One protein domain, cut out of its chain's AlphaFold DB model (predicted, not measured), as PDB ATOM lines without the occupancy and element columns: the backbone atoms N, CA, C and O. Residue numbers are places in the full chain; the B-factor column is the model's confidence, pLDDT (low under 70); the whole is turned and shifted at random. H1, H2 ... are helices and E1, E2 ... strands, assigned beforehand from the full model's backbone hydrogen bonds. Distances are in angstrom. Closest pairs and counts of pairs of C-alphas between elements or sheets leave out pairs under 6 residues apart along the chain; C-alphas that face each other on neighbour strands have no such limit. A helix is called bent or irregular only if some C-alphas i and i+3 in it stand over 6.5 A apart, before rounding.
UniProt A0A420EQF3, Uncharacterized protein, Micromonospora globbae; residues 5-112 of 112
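What this domain is: This is residues 5 to 112 of the 112 residues of an uncharacterized protein of Micromonospora globbae (UniProt A0A420EQF3). A small, flattened sandwich of strands makes the core: a twisted sheet of E1, E2, E4, E5, E6 and E8 stands partly face to face with the pair E3 and E7. Helix H1, which comes first, reaches away from the strands at one end. The 108 printed residues have one named helix, then eight named strands, in the mixed class, and both sheets are antiparallel. The whole is compact, with a radius of gyration of the C-alphas of 13.5 A, and only just elongated, spanning 47 by 31 by 24 A.

How they stand to each other: Start with H1, residues 5 to 21: it is not on the branched sheet, and 11 of its 13 O i to N i+4 pairs are within hydrogen-bond range. E1, residues 41 to 44, and E2, residues 48 to 53, form a hairpin; within hydrogen-bond range are N 42 and O 50, 2.9 A. On the other side of E2 find E8, residues 105 to 111, with N 51 and O 107 at 2.9 A. E8 also neighbours E4, residues 66 to 74, with N 71 and O 108 at 2.9 A. On the other side of E4, E5, residues 80 to 82, has N 81 and O 72 at 2.9 A, and E6, residues 86 to 88, has O 86 and N 68 at 2.8 A. E3, residues 59 to 63, and E7, residues 92 to 96, are antiparallel, with N 61 and O 94 at 2.9 A. The closest C-alphas of E2 and E3, Gln 53 and Phe 59, are 7.5 A apart.

Where its parts are: Find C-alpha 5 at (79.447, -11.344, 72.841); H1 runs 25.2 A and is irregular, C-alphas 6 and 9 being 7.3 A apart. E4 runs 25.6 A, and E8 19.9 A to C-alpha 111 at (64.675, -44.815, 85.409).

The domain as a whole: The farthest C-alphas, Ser 5 and Glu 89, are 47.4 A apart. The printed part has no cut; the link from H1 to E1 is long. No printed residue is under 70 in pLDDT.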
ATOM      1  N   SER A   5      78.677 -10.284  72.182       92.31
ATOM      2  CA  SER A   5      79.447 -11.344  72.841       92.31
ATOM      3  C   SER A   5      79.142 -11.476  74.336       92.31
ATOM      4  O   SER A   5      79.220 -12.572  74.878       92.31
ATOM      5  N   TYR A   6      78.732 -10.387  74.992       93.00
ATOM      6  CA  TYR A   6      78.327 -10.392  76.398       93.00
ATOM      7  C   TYR A   6      77.113 -11.300  76.667       93.00
ATOM      8  O   TYR A   6      76.974 -11.837  77.760       93.00
ATOM      9  N   TYR A   7      76.245 -11.504  75.671       92.69
ATOM     10  CA  TYR A   7      75.011 -12.286  75.802       92.69
ATOM     11  C   TYR A   7      75.141 -13.736  75.307       92.69
ATOM     12  O   TYR A   7      74.192 -14.511  75.441       92.69
ATOM     13  N   GLU A   8      76.288 -14.119  74.736       93.19
ATOM     14  CA  GLU A   8      76.530 -15.486  74.245       93.19
ATOM     15  C   GLU A   8      76.333 -16.560  75.326       93.19
ATOM     16  O   GLU A   8      75.623 -17.528  75.045       93.19
ATOM     17  N   PRO A   9      76.829 -16.395  76.573       90.94
ATOM     18  CA  PRO A   9      76.645 -17.416  77.605       90.94
ATOM     19  C   PRO A   9      75.171 -17.698  77.909       90.94
ATOM     20  O   PRO A   9      74.770 -18.851  78.044       90.94
ATOM     21  N   ALA A  10      74.339 -16.652  77.948       91.81
ATOM     22  CA  ALA A  10      72.902 -16.801  78.157       91.81
ATOM     23  C   ALA A  10      72.232 -17.525  76.978       91.81
ATOM     24  O   ALA A  10      71.354 -18.363  77.183       91.81
ATOM     25  N   ARG A  11      72.658 -17.244  75.737       93.44
ATOM     26  CA  ARG A  11      72.144 -17.947  74.554       93.44
ATOM     27  C   ARG A  11      72.476 -19.431  74.596       93.44
ATOM     28  O   ARG A  11      71.603 -20.244  74.296       93.44
ATOM     29  N   TRP A  12      73.702 -19.781  74.972       93.44
ATOM     30  CA  TRP A  12      74.085 -21.180  75.116       93.44
ATOM     31  C   TRP A  12      73.290 -21.869  76.221       93.44
ATOM     32  O   TRP A  12      72.687 -22.895  75.940       93.44
ATOM     33  N   ALA A  13      73.157 -21.258  77.402       93.75
ATOM     34  CA  ALA A  13      72.371 -21.822  78.502       93.75
ATOM     35  C   ALA A  13      70.897 -22.082  78.123       93.75
ATOM     36  O   ALA A  13      70.319 -23.103  78.502       93.75
ATOM     37  N   MET A  14      70.282 -21.196  77.330       95.56
ATOM     38  CA  MET A  14      68.936 -21.429  76.784       95.56
ATOM     39  C   MET A  14      68.903 -22.617  75.811       95.56
ATOM     40  O   MET A  14      67.951 -23.395  75.823       95.56
ATOM     41  N   GLY A  15      69.939 -22.777  74.982       96.62
ATOM     42  CA  GLY A  15      70.096 -23.940  74.104       96.62
ATOM     43  C   GLY A  15      70.272 -25.246  74.881       96.62
ATOM     44  O   GLY A  15      69.610 -26.234  74.565       96.62
ATOM     45  N   ASP A  16      71.094 -25.221  75.929       95.31
ATOM     46  CA  ASP A  16      71.353 -26.352  76.820       95.31
ATOM     47  C   ASP A  16      70.063 -26.760  77.564       95.31
ATOM     48  O   ASP A  16      69.717 -27.938  77.632       95.31
ATOM     49  N   THR A  17      69.267 -25.781  78.013       94.38
ATOM     50  CA  THR A  17      67.939 -26.023  78.607       94.38
ATOM     51  C   THR A  17      66.980 -26.668  77.602       94.38
ATOM     52  O   THR A  17      66.320 -27.659  77.917       94.38
ATOM     53  N   ARG A  18      66.916 -26.142  76.368       95.88
ATOM     54  CA  ARG A  18      66.054 -26.694  75.308       95.88
ATOM     55  C   ARG A  18      66.421 -28.141  74.972       95.88
ATOM     56  O   ARG A  18      65.526 -28.962  74.806       95.88
ATOM     57  N   ARG A  19      67.717 -28.466  74.919       94.12
ATOM     58  CA  ARG A  19      68.210 -29.831  74.661       94.12
ATOM     59  C   ARG A  19      67.616 -30.850  75.637       94.12
ATOM     60  O   ARG A  19      67.245 -31.936  75.206       94.12
ATOM     61  N   TYR A  20      67.546 -30.531  76.929       95.50
ATOM     62  CA  TYR A  20      66.955 -31.439  77.920       95.50
ATOM     63  C   TYR A  20      65.429 -31.451  77.857       95.50
ATOM     64  O   TYR A  20      64.838 -32.527  77.875       95.50
ATOM     65  N   ALA A  21      64.803 -30.286  77.682       94.44
ATOM     66  CA  ALA A  21      63.358 -30.166  77.494       94.44
ATOM     67  C   ALA A  21      62.819 -31.046  76.349       94.44
ATOM     68  O   ALA A  21      61.732 -31.600  76.464       94.44
ATOM     69  N   GLU A  22      63.579 -31.194  75.261       95.19
ATOM     70  CA  GLU A  22      63.218 -32.024  74.102       95.19
ATOM     71  C   GLU A  22      63.416 -33.536  74.331       95.19
ATOM     72  O   GLU A  22      62.899 -34.340  73.556       95.19
ATOM     73  N   ARG A  23      64.166 -33.940  75.366       93.31
ATOM     74  CA  ARG A  23      64.543 -35.342  75.638       93.31
ATOM     75  C   ARG A  23      63.797 -35.976  76.810       93.31
ATOM     76  O   ARG A  23      63.925 -37.182  76.992       93.31
ATOM     77  N   MET A  24      63.079 -35.183  77.597       93.06
ATOM     78  CA  MET A  24      62.432 -35.623  78.834       93.06
ATOM     79  C   MET A  24      60.921 -35.399  78.799       93.06
ATOM     80  O   MET A  24      60.421 -34.589  78.011       93.06
ATOM     81  N   GLY A  25      60.190 -36.061  79.694       93.81
ATOM     82  CA  GLY A  25      58.758 -35.854  79.917       93.81
ATOM     83  C   GLY A  25      58.459 -34.525  80.613       93.81
ATOM     84  O   GLY A  25      57.883 -34.510  81.696       93.81
ATOM     85  N   LEU A  26      58.850 -33.394  80.008       93.12
ATOM     86  CA  LEU A  26      58.883 -32.076  80.657       93.12
ATOM     87  C   LEU A  26      57.549 -31.659  81.298       93.12
ATOM     88  O   LEU A  26      57.556 -30.937  82.290       93.12
ATOM     89  N   ILE A  27      56.416 -32.106  80.750       95.75
ATOM     90  CA  ILE A  27      55.081 -31.779  81.268       95.75
ATOM     91  C   ILE A  27      54.840 -32.298  82.694       95.75
ATOM     92  O   ILE A  27      54.108 -31.664  83.451       95.75
ATOM     93  N   ASP A  28      55.484 -33.403  83.066       96.25
ATOM     94  CA  ASP A  28      55.323 -34.049  84.372       96.25
ATOM     95  C   ASP A  28      56.371 -33.577  85.393       96.25
ATOM     96  O   ASP A  28      56.312 -33.906  86.582       96.25
ATOM     97  N   MET A  29      57.342 -32.786  84.939       96.94
ATOM     98  CA  MET A  29      58.470 -32.342  85.739       96.94
ATOM     99  C   MET A  29      58.103 -31.148  86.628       96.94
ATOM    100  O   MET A  29      57.516 -30.163  86.179       96.94
ATOM    101  N   GLN A  30      58.524 -31.188  87.892       97.12
ATOM    102  CA  GLN A  30      58.282 -30.119  88.862       97.12
ATOM    103  C   GLN A  30      59.591 -29.639  89.505       97.12
ATOM    104  O   GLN A  30      60.456 -30.463  89.812       97.12
ATOM    105  N   PRO A  31      59.765 -28.327  89.754       97.06
ATOM    106  CA  PRO A  31      60.884 -27.836  90.553       97.06
ATOM    107  C   PRO A  31      60.809 -28.394  91.982       97.06
ATOM    108  O   PRO A  31      59.842 -28.139  92.702       97.06
ATOM    109  N   ARG A  32      61.824 -29.154  92.403       96.62
ATOM    110  CA  ARG A  32      61.861 -29.876  93.688       96.62
ATOM    111  C   ARG A  32      63.193 -29.685  94.399       96.62
ATOM    112  O   ARG A  32      63.999 -30.601  94.519       96.62
ATOM    113  N   ARG A  33      63.417 -28.465  94.895       95.31
ATOM    114  CA  ARG A  33      64.632 -28.079  95.641       95.31
ATOM    115  C   ARG A  33      64.927 -28.952  96.866       95.31
ATOM    116  O   ARG A  33      66.032 -28.916  97.378       95.31
ATOM    117  N   ASP A  34      63.915 -29.643  97.376       95.81
ATOM    118  CA  ASP A  34      63.981 -30.525  98.535       95.81
ATOM    119  C   ASP A  34      64.599 -31.892  98.221       95.81
ATOM    120  O   ASP A  34      65.067 -32.539  99.143       95.81
ATOM    121  N   LEU A  35      64.639 -32.303  96.946       96.44
ATOM    122  CA  LEU A  35      65.140 -33.618  96.522       96.44
ATOM    123  C   LEU A  35      66.602 -33.605  96.060       96.44
ATOM    124  O   LEU A  35      67.125 -34.640  95.659       96.44
ATOM    125  N   ALA A  36      67.266 -32.448  96.075       97.38
ATOM    126  CA  ALA A  36      68.694 -32.350  95.796       97.38
ATOM    127  C   ALA A  36      69.349 -31.339  96.731       97.38
ATOM    128  O   ALA A  36      68.865 -30.215  96.869       97.38
ATOM    129  N   SER A  37      70.497 -31.690  97.311       97.62
ATOM    130  CA  SER A  37      71.200 -30.798  98.243       97.62
ATOM    131  C   SER A  37      71.727 -29.519  97.579       97.62
ATOM    132  O   SER A  37      72.037 -28.557  98.277       97.62
ATOM    133  N   THR A  38      71.800 -29.476  96.243       96.94
ATOM    134  CA  THR A  38      72.139 -28.264  95.479       96.94
ATOM    135  C   THR A  38      71.008 -27.232  95.482       96.94
ATOM    136  O   THR A  38      71.241 -26.061  95.201       96.94
ATOM    137  N   GLY A  39      69.768 -27.653  95.760       96.81
ATOM    138  CA  GLY A  39      68.569 -26.826  95.649       96.81
ATOM    139  C   GLY A  39      68.086 -26.581  94.212       96.81
ATOM    140  O   GLY A  39      67.021 -25.986  94.030       96.81
ATOM    141  N   TYR A  40      68.812 -27.058  93.197       97.00
ATOM    142  CA  TYR A  40      68.486 -26.882  91.779       97.00
ATOM    143  C   TYR A  40      68.096 -28.215  91.145       97.00
ATOM    144  O   TYR A  40      68.919 -28.883  90.521       97.00
ATOM    145  N   ALA A  41      66.829 -28.596  91.292       97.56
ATOM    146  CA  ALA A  41      66.320 -29.849  90.752       97.56
ATOM    147  C   ALA A  41      64.969 -29.670  90.068       97.56
ATOM    148  O   ALA A  41      64.052 -29.039  90.602       97.56
ATOM    149  N   LEU A  42      64.857 -30.278  88.895       97.62
ATOM    150  CA  LEU A  42      63.623 -30.484  88.167       97.62
ATOM    151  C   LEU A  42      63.360 -31.994  88.173       97.62
ATOM    152  O   LEU A  42      64.208 -32.763  87.723       97.62
ATOM    153  N   VAL A  43      62.225 -32.430  88.722       97.81
ATOM    154  CA  VAL A  43      61.995 -33.848  89.041       97.81
ATOM    155  C   VAL A  43      60.588 -34.312  88.663       97.81
ATOM    156  O   VAL A  43      59.607 -33.646  88.989       97.81
ATOM    157  N   ASN A  44      60.506 -35.497  88.056       96.94
ATOM    158  CA  ASN A  44      59.337 -36.371  88.020       96.94
ATOM    159  C   ASN A  44      59.652 -37.613  88.889       96.94
ATOM    160  O   ASN A  44      60.389 -38.503  88.443       96.94
ATOM    161  N   PRO A  45      59.184 -37.654  90.154       90.56
ATOM    162  CA  PRO A  45      59.625 -38.650  91.127       90.56
ATOM    163  C   PRO A  45      59.400 -40.092  90.664       90.56
ATOM    164  O   PRO A  45      58.303 -40.489  90.287       90.56
ATOM    165  N   GLY A  46      60.455 -40.896  90.741       90.62
ATOM    166  CA  GLY A  46      60.464 -42.297  90.319       90.62
ATOM    167  C   GLY A  46      60.567 -42.504  88.806       90.62
ATOM    168  O   GLY A  46      60.453 -43.650  88.367       90.62
ATOM    169  N   SER A  47      60.803 -41.442  88.028       96.19
ATOM    170  CA  SER A  47      60.946 -41.505  86.570       96.19
ATOM    171  C   SER A  47      62.178 -40.751  86.072       96.19
ATOM    172  O   SER A  47      63.087 -41.387  85.546       96.19
ATOM    173  N   GLU A  48      62.242 -39.431  86.246       96.94
ATOM    174  CA  GLU A  48      63.276 -38.582  85.635       96.94
ATOM    175  C   GLU A  48      63.691 -37.443  86.573       96.94
ATOM    176  O   GLU A  48      62.859 -36.820  87.235       96.94
ATOM    177  N   TYR A  49      64.988 -37.146  86.621       98.12
ATOM    178  CA  TYR A  49      65.574 -36.116  87.475       98.12
ATOM    179  C   TYR A  49      66.622 -35.353  86.679       98.12
ATOM    180  O   TYR A  49      67.519 -35.953  86.093       98.12
ATOM    181  N   LEU A  50      66.537 -34.028  86.689       98.19
ATOM    182  CA  LEU A  50      67.546 -33.139  86.128       98.19
ATOM    183  C   LEU A  50      68.017 -32.201  87.236       98.19
ATOM    184  O   LEU A  50      67.239 -31.382  87.733       98.19
ATOM    185  N   VAL A  51      69.275 -32.339  87.643       98.19
ATOM    186  CA  VAL A  51      69.846 -31.601  88.775       98.19
ATOM    187  C   VAL A  51      71.072 -30.825  88.318       98.19
ATOM    188  O   VAL A  51      71.947 -31.370  87.650       98.19
ATOM    189  N   LEU A  52      71.135 -29.545  88.681       97.94
ATOM    190  CA  LEU A  52      72.297 -28.687  88.458       97.94
ATOM    191  C   LEU A  52      73.142 -28.633  89.735       97.94
ATOM    192  O   LEU A  52      72.630 -28.323  90.812       97.94
ATOM    193  N   GLN A  53      74.441 -28.872  89.592       97.50
ATOM    194  CA  GLN A  53      75.463 -28.564  90.586       97.50
ATOM    195  C   GLN A  53      76.298 -27.380  90.069       97.50
ATOM    196  O   GLN A  53      77.088 -27.578  89.146       97.50
ATOM    197  N   PRO A  54      76.119 -26.153  90.596       95.12
ATOM    198  CA  PRO A  54      76.849 -24.971  90.127       95.12
ATOM    199  C   PRO A  54      78.346 -24.951  90.468       95.12
ATOM    200  O   PRO A  54      79.123 -24.396  89.692       95.12
ATOM    201  N   ASP A  55      78.749 -25.538  91.596       91.19
ATOM    202  CA  ASP A  55      80.057 -25.261  92.210       91.19
ATOM    203  C   ASP A  55      81.076 -26.402  92.032       91.19
ATOM    204  O   ASP A  55      82.258 -26.247  92.326       91.19
ATOM    205  N   GLY A  56      80.638 -27.552  91.509       86.75
ATOM    206  CA  GLY A  56      81.482 -28.739  91.306       86.75
ATOM    207  C   GLY A  56      81.701 -29.594  92.561       86.75
ATOM    208  O   GLY A  56      82.405 -30.602  92.493       86.75
ATOM    209  N   ASP A  57      81.083 -29.230  93.685       91.88
ATOM    210  CA  ASP A  57      81.125 -30.001  94.926       91.88
ATOM    211  C   ASP A  57      80.250 -31.261  94.863       91.88
ATOM    212  O   ASP A  57      79.311 -31.372  94.064       91.88
ATOM    213  N   ARG A  58      80.522 -32.211  95.763       96.62
ATOM    214  CA  ARG A  58      79.639 -33.366  95.965       96.62
ATOM    215  C   ARG A  58      78.271 -32.915  96.455       96.62
ATOM    216  O   ARG A  58      78.151 -31.965  97.225       96.62
ATOM    217  N   PHE A  59      77.242 -33.623  96.024       97.75
ATOM    218  CA  PHE A  59      75.863 -33.346  96.399       97.75
ATOM    219  C   PHE A  59      75.073 -34.642  96.490       97.75
ATOM    220  O   PHE A  59      75.509 -35.678  95.993       97.75
ATOM    221  N   THR A  60      73.903 -34.584  97.114       98.12
ATOM    222  CA  THR A  60      72.989 -35.720  97.187       98.12
ATOM    223  C   THR A  60      71.727 -35.468  96.383       98.12
ATOM    224  O   THR A  60      71.278 -34.325  96.260       98.12
ATOM    225  N   VAL A  61      71.145 -36.545  95.856       98.19
ATOM    226  CA  VAL A  61      69.804 -36.561  95.262       98.19
ATOM    227  C   VAL A  61      68.999 -37.664  95.935       98.19
ATOM    228  O   VAL A  61      69.471 -38.797  96.030       98.19
ATOM    229  N   ASP A  62      67.801 -37.333  96.403       97.88
ATOM    230  CA  ASP A  62      66.881 -38.305  96.985       97.88
ATOM    231  C   ASP A  62      66.196 -39.097  95.868       97.88
ATOM    232  O   ASP A  62      65.463 -38.543  95.043       97.88
ATOM    233  N   LEU A  63      66.454 -40.405  95.838       97.75
ATOM    234  CA  LEU A  63      65.958 -41.316  94.813       97.75
ATOM    235  C   LEU A  63      65.174 -42.473  95.451       97.75
ATOM    236  O   LEU A  63      65.653 -43.079  96.409       97.75
ATOM    237  N   PRO A  64      64.005 -42.850  94.904       97.44
ATOM    238  CA  PRO A  64      63.338 -44.106  95.221       97.44
ATOM    239  C   PRO A  64      64.172 -45.315  94.797       97.44
ATOM    240  O   PRO A  64      64.962 -45.238  93.850       97.44
ATOM    241  N   ALA A  65      63.907 -46.465  95.416       97.06
ATOM    242  CA  ALA A  65      64.516 -47.727  95.010       97.06
ATOM    243  C   ALA A  65      64.220 -48.066  93.534       97.06
ATOM    244  O   ALA A  65      63.086 -47.952  93.049       97.06
ATOM    245  N   GLY A  66      65.244 -48.505  92.810       96.88
ATOM    246  CA  GLY A  66      65.152 -48.813  91.388       96.88
ATOM    247  C   GLY A  66      66.487 -48.733  90.660       96.88
ATOM    248  O   GLY A  66      67.516 -48.389  91.235       96.88
ATOM    249  N   THR A  67      66.448 -49.041  89.366       97.75
ATOM    250  CA  THR A  67      67.604 -48.944  88.474       97.75
ATOM    251  C   THR A  67      67.474 -47.718  87.581       97.75
ATOM    252  O   THR A  67      66.415 -47.471  87.002       97.75
ATOM    253  N   TYR A  68      68.554 -46.957  87.465       98.00
ATOM    254  CA  TYR A  68      68.590 -45.691  86.748       98.00
ATOM    255  C   TYR A  68      69.774 -45.635  85.787       98.00
ATOM    256  O   TYR A  68      70.862 -46.120  86.090       98.00
ATOM    257  N   GLN A  69      69.568 -44.996  84.642       97.50
ATOM    258  CA  GLN A  69      70.641 -44.500  83.791       97.50
ATOM    259  C   GLN A  69      71.041 -43.110  84.258       97.50
ATOM    260  O   GLN A  69      70.186 -42.320  84.665       97.50
ATOM    261  N   VAL A  70      72.335 -42.818  84.186       97.88
ATOM    262  CA  VAL A  70      72.901 -41.549  84.635       97.88
ATOM    263  C   VAL A  70      73.759 -40.959  83.521       97.88
ATOM    264  O   VAL A  70      74.688 -41.587  83.012       97.88
ATOM    265  N   GLU A  71      73.439 -39.725  83.152       97.94
ATOM    266  CA  GLU A  71      74.171 -38.905  82.197       97.94
ATOM    267  C   GLU A  71      74.645 -37.623  82.886       97.94
ATOM    268  O   GLU A  71      73.898 -36.976  83.615       97.94
ATOM    269  N   TRP A  72      75.883 -37.237  82.620       98.06
ATOM    270  CA  TRP A  72      76.505 -36.005  83.076       98.06
ATOM    271  C   TRP A  72      76.757 -35.069  81.902       98.06
ATOM    272  O   TRP A  72      77.183 -35.506  80.832       98.06
ATOM    273  N   PHE A  73      76.560 -33.774  82.128       97.94
ATOM    274  CA  PHE A  73      76.841 -32.709  81.174       97.94
ATOM    275  C   PHE A  73      77.625 -31.574  81.828       97.94
ATOM    276  O   PHE A  73      77.190 -31.005  82.830       97.94
ATOM    277  N   ASP A  74      78.776 -31.235  81.254       96.81
ATOM    278  CA  ASP A  74      79.599 -30.102  81.680       96.81
ATOM    279  C   ASP A  74      79.085 -28.818  81.019       96.81
ATOM    280  O   ASP A  74      79.101 -28.683  79.796       96.81
ATOM    281  N   VAL A  75      78.649 -27.839  81.813       95.25
ATOM    282  CA  VAL A  75      78.083 -26.580  81.295       95.25
ATOM    283  C   VAL A  75      79.156 -25.695  80.638       95.25
ATOM    284  O   VAL A  75      78.858 -24.866  79.767       95.25
ATOM    285  N   THR A  76      80.420 -25.871  81.023       93.12
ATOM    286  CA  THR A  76      81.561 -25.109  80.508       93.12
ATOM    287  C   THR A  76      81.997 -25.649  79.152       93.12
ATOM    288  O   THR A  76      82.029 -24.897  78.172       93.12
ATOM    289  N   THR A  77      82.308 -26.945  79.085       94.56
ATOM    290  CA  THR A  77      82.858 -27.591  77.879       94.56
ATOM    291  C   THR A  77      81.783 -28.122  76.930       94.56
ATOM    292  O   THR A  77      82.048 -28.270  75.739       94.56
ATOM    293  N   ARG A  78      80.552 -28.331  77.423       94.81
ATOM    294  CA  ARG A  78      79.415 -28.957  76.717       94.81
ATOM    295  C   ARG A  78      79.639 -30.423  76.365       94.81
ATOM    296  O   ARG A  78      78.954 -30.968  75.496       94.81
ATOM    297  N   GLU A  79      80.575 -31.069  77.049       96.56
ATOM    298  CA  GLU A  79      80.787 -32.503  76.939       96.56
ATOM    299  C   GLU A  79      79.700 -33.269  77.700       96.56
ATOM    300  O   GLU A  79      79.175 -32.815  78.716       96.56
ATOM    301  N   THR A  80      79.326 -34.436  77.173       97.50
ATOM    302  CA  THR A  80      78.362 -35.351  77.795       97.50
ATOM    303  C   THR A  80      79.038 -36.695  78.023       97.50
ATOM    304  O   THR A  80      79.683 -37.210  77.111       97.50
ATOM    305  N   THR A  81      78.866 -37.279  79.206       97.69
ATOM    306  CA  THR A  81      79.325 -38.639  79.511       97.69
ATOM    307  C   THR A  81      78.251 -39.405  80.273       97.69
ATOM    308  O   THR A  81      77.513 -38.817  81.057       97.69
ATOM    309  N   SER A  82      78.144 -40.710  80.051       95.69
ATOM    310  CA  SER A  82      77.220 -41.582  80.784       95.69
ATOM    311  C   SER A  82      78.007 -42.467  81.739       95.69
ATOM    312  O   SER A  82      79.116 -42.892  81.410       95.69
ATOM    313  N   SER A  83      77.448 -42.746  82.913       93.06
ATOM    314  CA  SER A  83      78.003 -43.760  83.812       93.06
ATOM    315  C   SER A  83      77.305 -45.101  83.619       93.06
ATOM    316  O   SER A  83      76.298 -45.204  82.916       93.06
ATOM    317  N   ASP A  84      77.822 -46.124  84.296       92.25
ATOM    318  CA  ASP A  84      77.105 -47.384  84.451       92.25
ATOM    319  C   ASP A  84      75.747 -47.167  85.136       92.25
ATOM    320  O   ASP A  84      75.527 -46.165  85.831       92.25
ATOM    321  N   ALA A  85      74.841 -48.129  84.939       93.88
ATOM    322  CA  ALA A  85      73.523 -48.104  85.554       93.88
ATOM    323  C   ALA A  85      73.641 -48.061  87.085       93.88
ATOM    324  O   ALA A  85      74.314 -48.886  87.707       93.88
ATOM    325  N   LEU A  86      72.944 -47.109  87.692       96.44
ATOM    326  CA  LEU A  86      72.865 -46.939  89.132       96.44
ATOM    327  C   LEU A  86      71.744 -47.820  89.683       96.44
ATOM    328  O   LEU A  86      70.583 -47.646  89.316       96.44
ATOM    329  N   ASN A  87      72.076 -48.729  90.599       97.25
ATOM    330  CA  ASN A  87      71.084 -49.494  91.346       97.25
ATOM    331  C   ASN A  87      70.902 -48.907  92.749       97.25
ATOM    332  O   ASN A  87      71.832 -48.909  93.552       97.25
ATOM    333  N   VAL A  88      69.697 -48.427  93.040       97.12
ATOM    334  CA  VAL A  88      69.298 -47.896  94.344       97.12
ATOM    335  C   VAL A  88      68.479 -48.970  95.052       97.12
ATOM    336  O   VAL A  88      67.342 -49.244  94.672       97.12
ATOM    337  N   GLU A  89      69.064 -49.613  96.064       95.88
ATOM    338  CA  GLU A  89      68.413 -50.726  96.773       95.88
ATOM    339  C   GLU A  89      67.266 -50.268  97.681       95.88
ATOM    340  O   GLU A  89      66.271 -50.975  97.842       95.88
ATOM    341  N   GLN A  90      67.406 -49.085  98.279       95.88
ATOM    342  CA  GLN A  90      66.435 -48.491  99.193       95.88
ATOM    343  C   GLN A  90      66.286 -47.008  98.883       95.88
ATOM    344  O   GLN A  90      67.253 -46.359  98.494       95.88
ATOM    345  N   GLU A  91      65.076 -46.484  99.066       95.88
ATOM    346  CA  GLU A  91      64.818 -45.054  98.915       95.88
ATOM    347  C   GLU A  91      65.698 -44.230  99.861       95.88
ATOM    348  O   GLU A  91      65.798 -44.537 101.051       95.88
ATOM    349  N   GLY A  92      66.313 -43.172  99.332       96.31
ATOM    350  CA  GLY A  92      67.079 -42.226 100.130       96.31
ATOM    351  C   GLY A  92      68.063 -41.387  99.322       96.31
ATOM    352  O   GLY A  92      68.094 -41.427  98.091       96.31
ATOM    353  N   ALA A  93      68.876 -40.631 100.056       97.38
ATOM    354  CA  ALA A  93      69.902 -39.760  99.509       97.38
ATOM    355  C   ALA A  93      71.052 -40.570  98.896       97.38
ATOM    356  O   ALA A  93      71.742 -41.318  99.592       97.38
ATOM    357  N   VAL A  94      71.301 -40.367  97.605       98.00
ATOM    358  CA  VAL A  94      72.459 -40.914  96.890       98.00
ATOM    359  C   VAL A  94      73.459 -39.790  96.638       98.00
ATOM    360  O   VAL A  94      73.084 -38.742  96.115       98.00
ATOM    361  N   GLU A  95      74.721 -39.989  97.027       97.94
ATOM    362  CA  GLU A  95      75.805 -39.023  96.793       97.94
ATOM    363  C   GLU A  95      76.328 -39.122  95.356       97.94
ATOM    364  O   GLU A  95      76.601 -40.209  94.846       97.94
ATOM    365  N   PHE A  96      76.518 -37.966  94.725       97.56
ATOM    366  CA  PHE A  96      77.062 -37.819  93.386       97.56
ATOM    367  C   PHE A  96      78.247 -36.852  93.377       97.56
ATOM    368  O   PHE A  96      78.303 -35.872  94.125       97.56
ATOM    369  N   SER A  97      79.186 -37.122  92.474       96.19
ATOM    370  CA  SER A  97      80.315 -36.253  92.156       96.19
ATOM    371  C   SER A  97      80.453 -36.185  90.643       96.19
ATOM    372  O   SER A  97      80.450 -37.225  89.984       96.19
ATOM    373  N   SER A  98      80.595 -34.973  90.108       96.19
ATOM    374  CA  SER A  98      80.838 -34.778  88.678       96.19
ATOM    375  C   SER A  98      82.134 -35.491  88.254       96.19
ATOM    376  O   SER A  98      83.125 -35.412  88.989       96.19
ATOM    377  N   PRO A  99      82.159 -36.180  87.097       96.00
ATOM    378  CA  PRO A  99      83.380 -36.761  86.536       96.00
ATOM    379  C   PRO A  99      84.267 -35.729  85.814       96.00
ATOM    380  O   PRO A  99      85.369 -36.065  85.380       96.00
ATOM    381  N   PHE A 100      83.790 -34.494  85.648       95.62
ATOM    382  CA  PHE A 100      84.497 -33.407  84.972       95.62
ATOM    383  C   PHE A 100      85.411 -32.626  85.937       95.62
ATOM    384  O   PHE A 100      85.296 -32.777  87.157       95.62
ATOM    385  N   PRO A 101      86.315 -31.766  85.429       93.81
ATOM    386  CA  PRO A 101      87.021 -30.795  86.265       93.81
ATOM    387  C   PRO A 101      86.053 -29.916  87.085       93.81
ATOM    388  O   PRO A 101      84.899 -29.751  86.685       93.81
ATOM    389  N   PRO A 102      86.505 -29.315  88.204       92.81
ATOM    390  CA  PRO A 102      85.654 -28.475  89.044       92.81
ATOM    391  C   PRO A 102      84.948 -27.370  88.251       92.81
ATOM    392  O   PRO A 102      85.594 -26.588  87.548       92.81
ATOM    393  N   GLY A 103      83.626 -27.307  88.383       94.12
ATOM    394  CA  GLY A 103      82.781 -26.364  87.666       94.12
ATOM    395  C   GLY A 103      81.319 -26.812  87.599       94.12
ATOM    396  O   GLY A 103      80.964 -27.871  88.129       94.12
ATOM    397  N   PRO A 104      80.467 -26.007  86.944       96.06
ATOM    398  CA  PRO A 104      79.045 -26.282  86.842       96.06
ATOM    399  C   PRO A 104      78.769 -27.514  85.978       96.06
ATOM    400  O   PRO A 104      79.171 -27.580  84.813       96.06
ATOM    401  N   ALA A 105      78.015 -28.460  86.529       97.50
ATOM    402  CA  ALA A 105      77.621 -29.685  85.850       97.50
ATOM    403  C   ALA A 105      76.139 -29.991  86.074       97.50
ATOM    404  O   ALA A 105      75.564 -29.684  87.118       97.50
ATOM    405  N   VAL A 106      75.525 -30.626  85.083       97.81
ATOM    406  CA  VAL A 106      74.162 -31.143  85.155       97.81
ATOM    407  C   VAL A 106      74.224 -32.660  85.188       97.81
ATOM    408  O   VAL A 106      74.948 -33.268  84.400       97.81
ATOM    409  N   ILE A 107      73.454 -33.267  86.082       98.19
ATOM    410  CA  ILE A 107      73.184 -34.702  86.071       98.19
ATOM    411  C   ILE A 107      71.747 -34.928  85.606       98.19
ATOM    412  O   ILE A 107      70.810 -34.285  86.088       98.19
ATOM    413  N   TYR A 108      71.585 -35.833  84.649       98.12
ATOM    414  CA  TYR A 108      70.305 -36.335  84.187       98.12
ATOM    415  C   TYR A 108      70.182 -37.810  84.561       98.12
ATOM    416  O   TYR A 108      71.002 -38.633  84.157       98.12
ATOM    417  N   ILE A 109      69.168 -38.133  85.358       97.75
ATOM    418  CA  ILE A 109      68.917 -39.470  85.886       97.75
ATOM    419  C   ILE A 109      67.554 -39.917  85.376       97.75
ATOM    420  O   ILE A 109      66.547 -39.272  85.665       97.75
ATOM    421  N   SER A 110      67.503 -41.026  84.648       97.25
ATOM    422  CA  SER A 110      66.254 -41.581  84.121       97.25
ATOM    423  C   SER A 110      66.115 -43.039  84.524       97.25
ATOM    424  O   SER A 110      67.054 -43.822  84.373       97.25
ATOM    425  N   ARG A 111      64.950 -43.428  85.030       95.75
ATOM    426  CA  ARG A 111      64.675 -44.815  85.409       95.75
ATOM    427  C   ARG A 111      64.684 -45.724  84.177       95.75
ATOM    428  O   ARG A 111      64.221 -45.319  83.114       95.75
ATOM    429  N   THR A 112      65.251 -46.923  84.331       89.56
ATOM    430  CA  THR A 112      65.261 -47.978  83.296       89.56
ATOM    431  C   THR A 112      64.002 -48.833  83.371       89.56
ATOM    432  O   THR A 112      63.514 -49.055  84.504       89.56
TER     433      THR A 112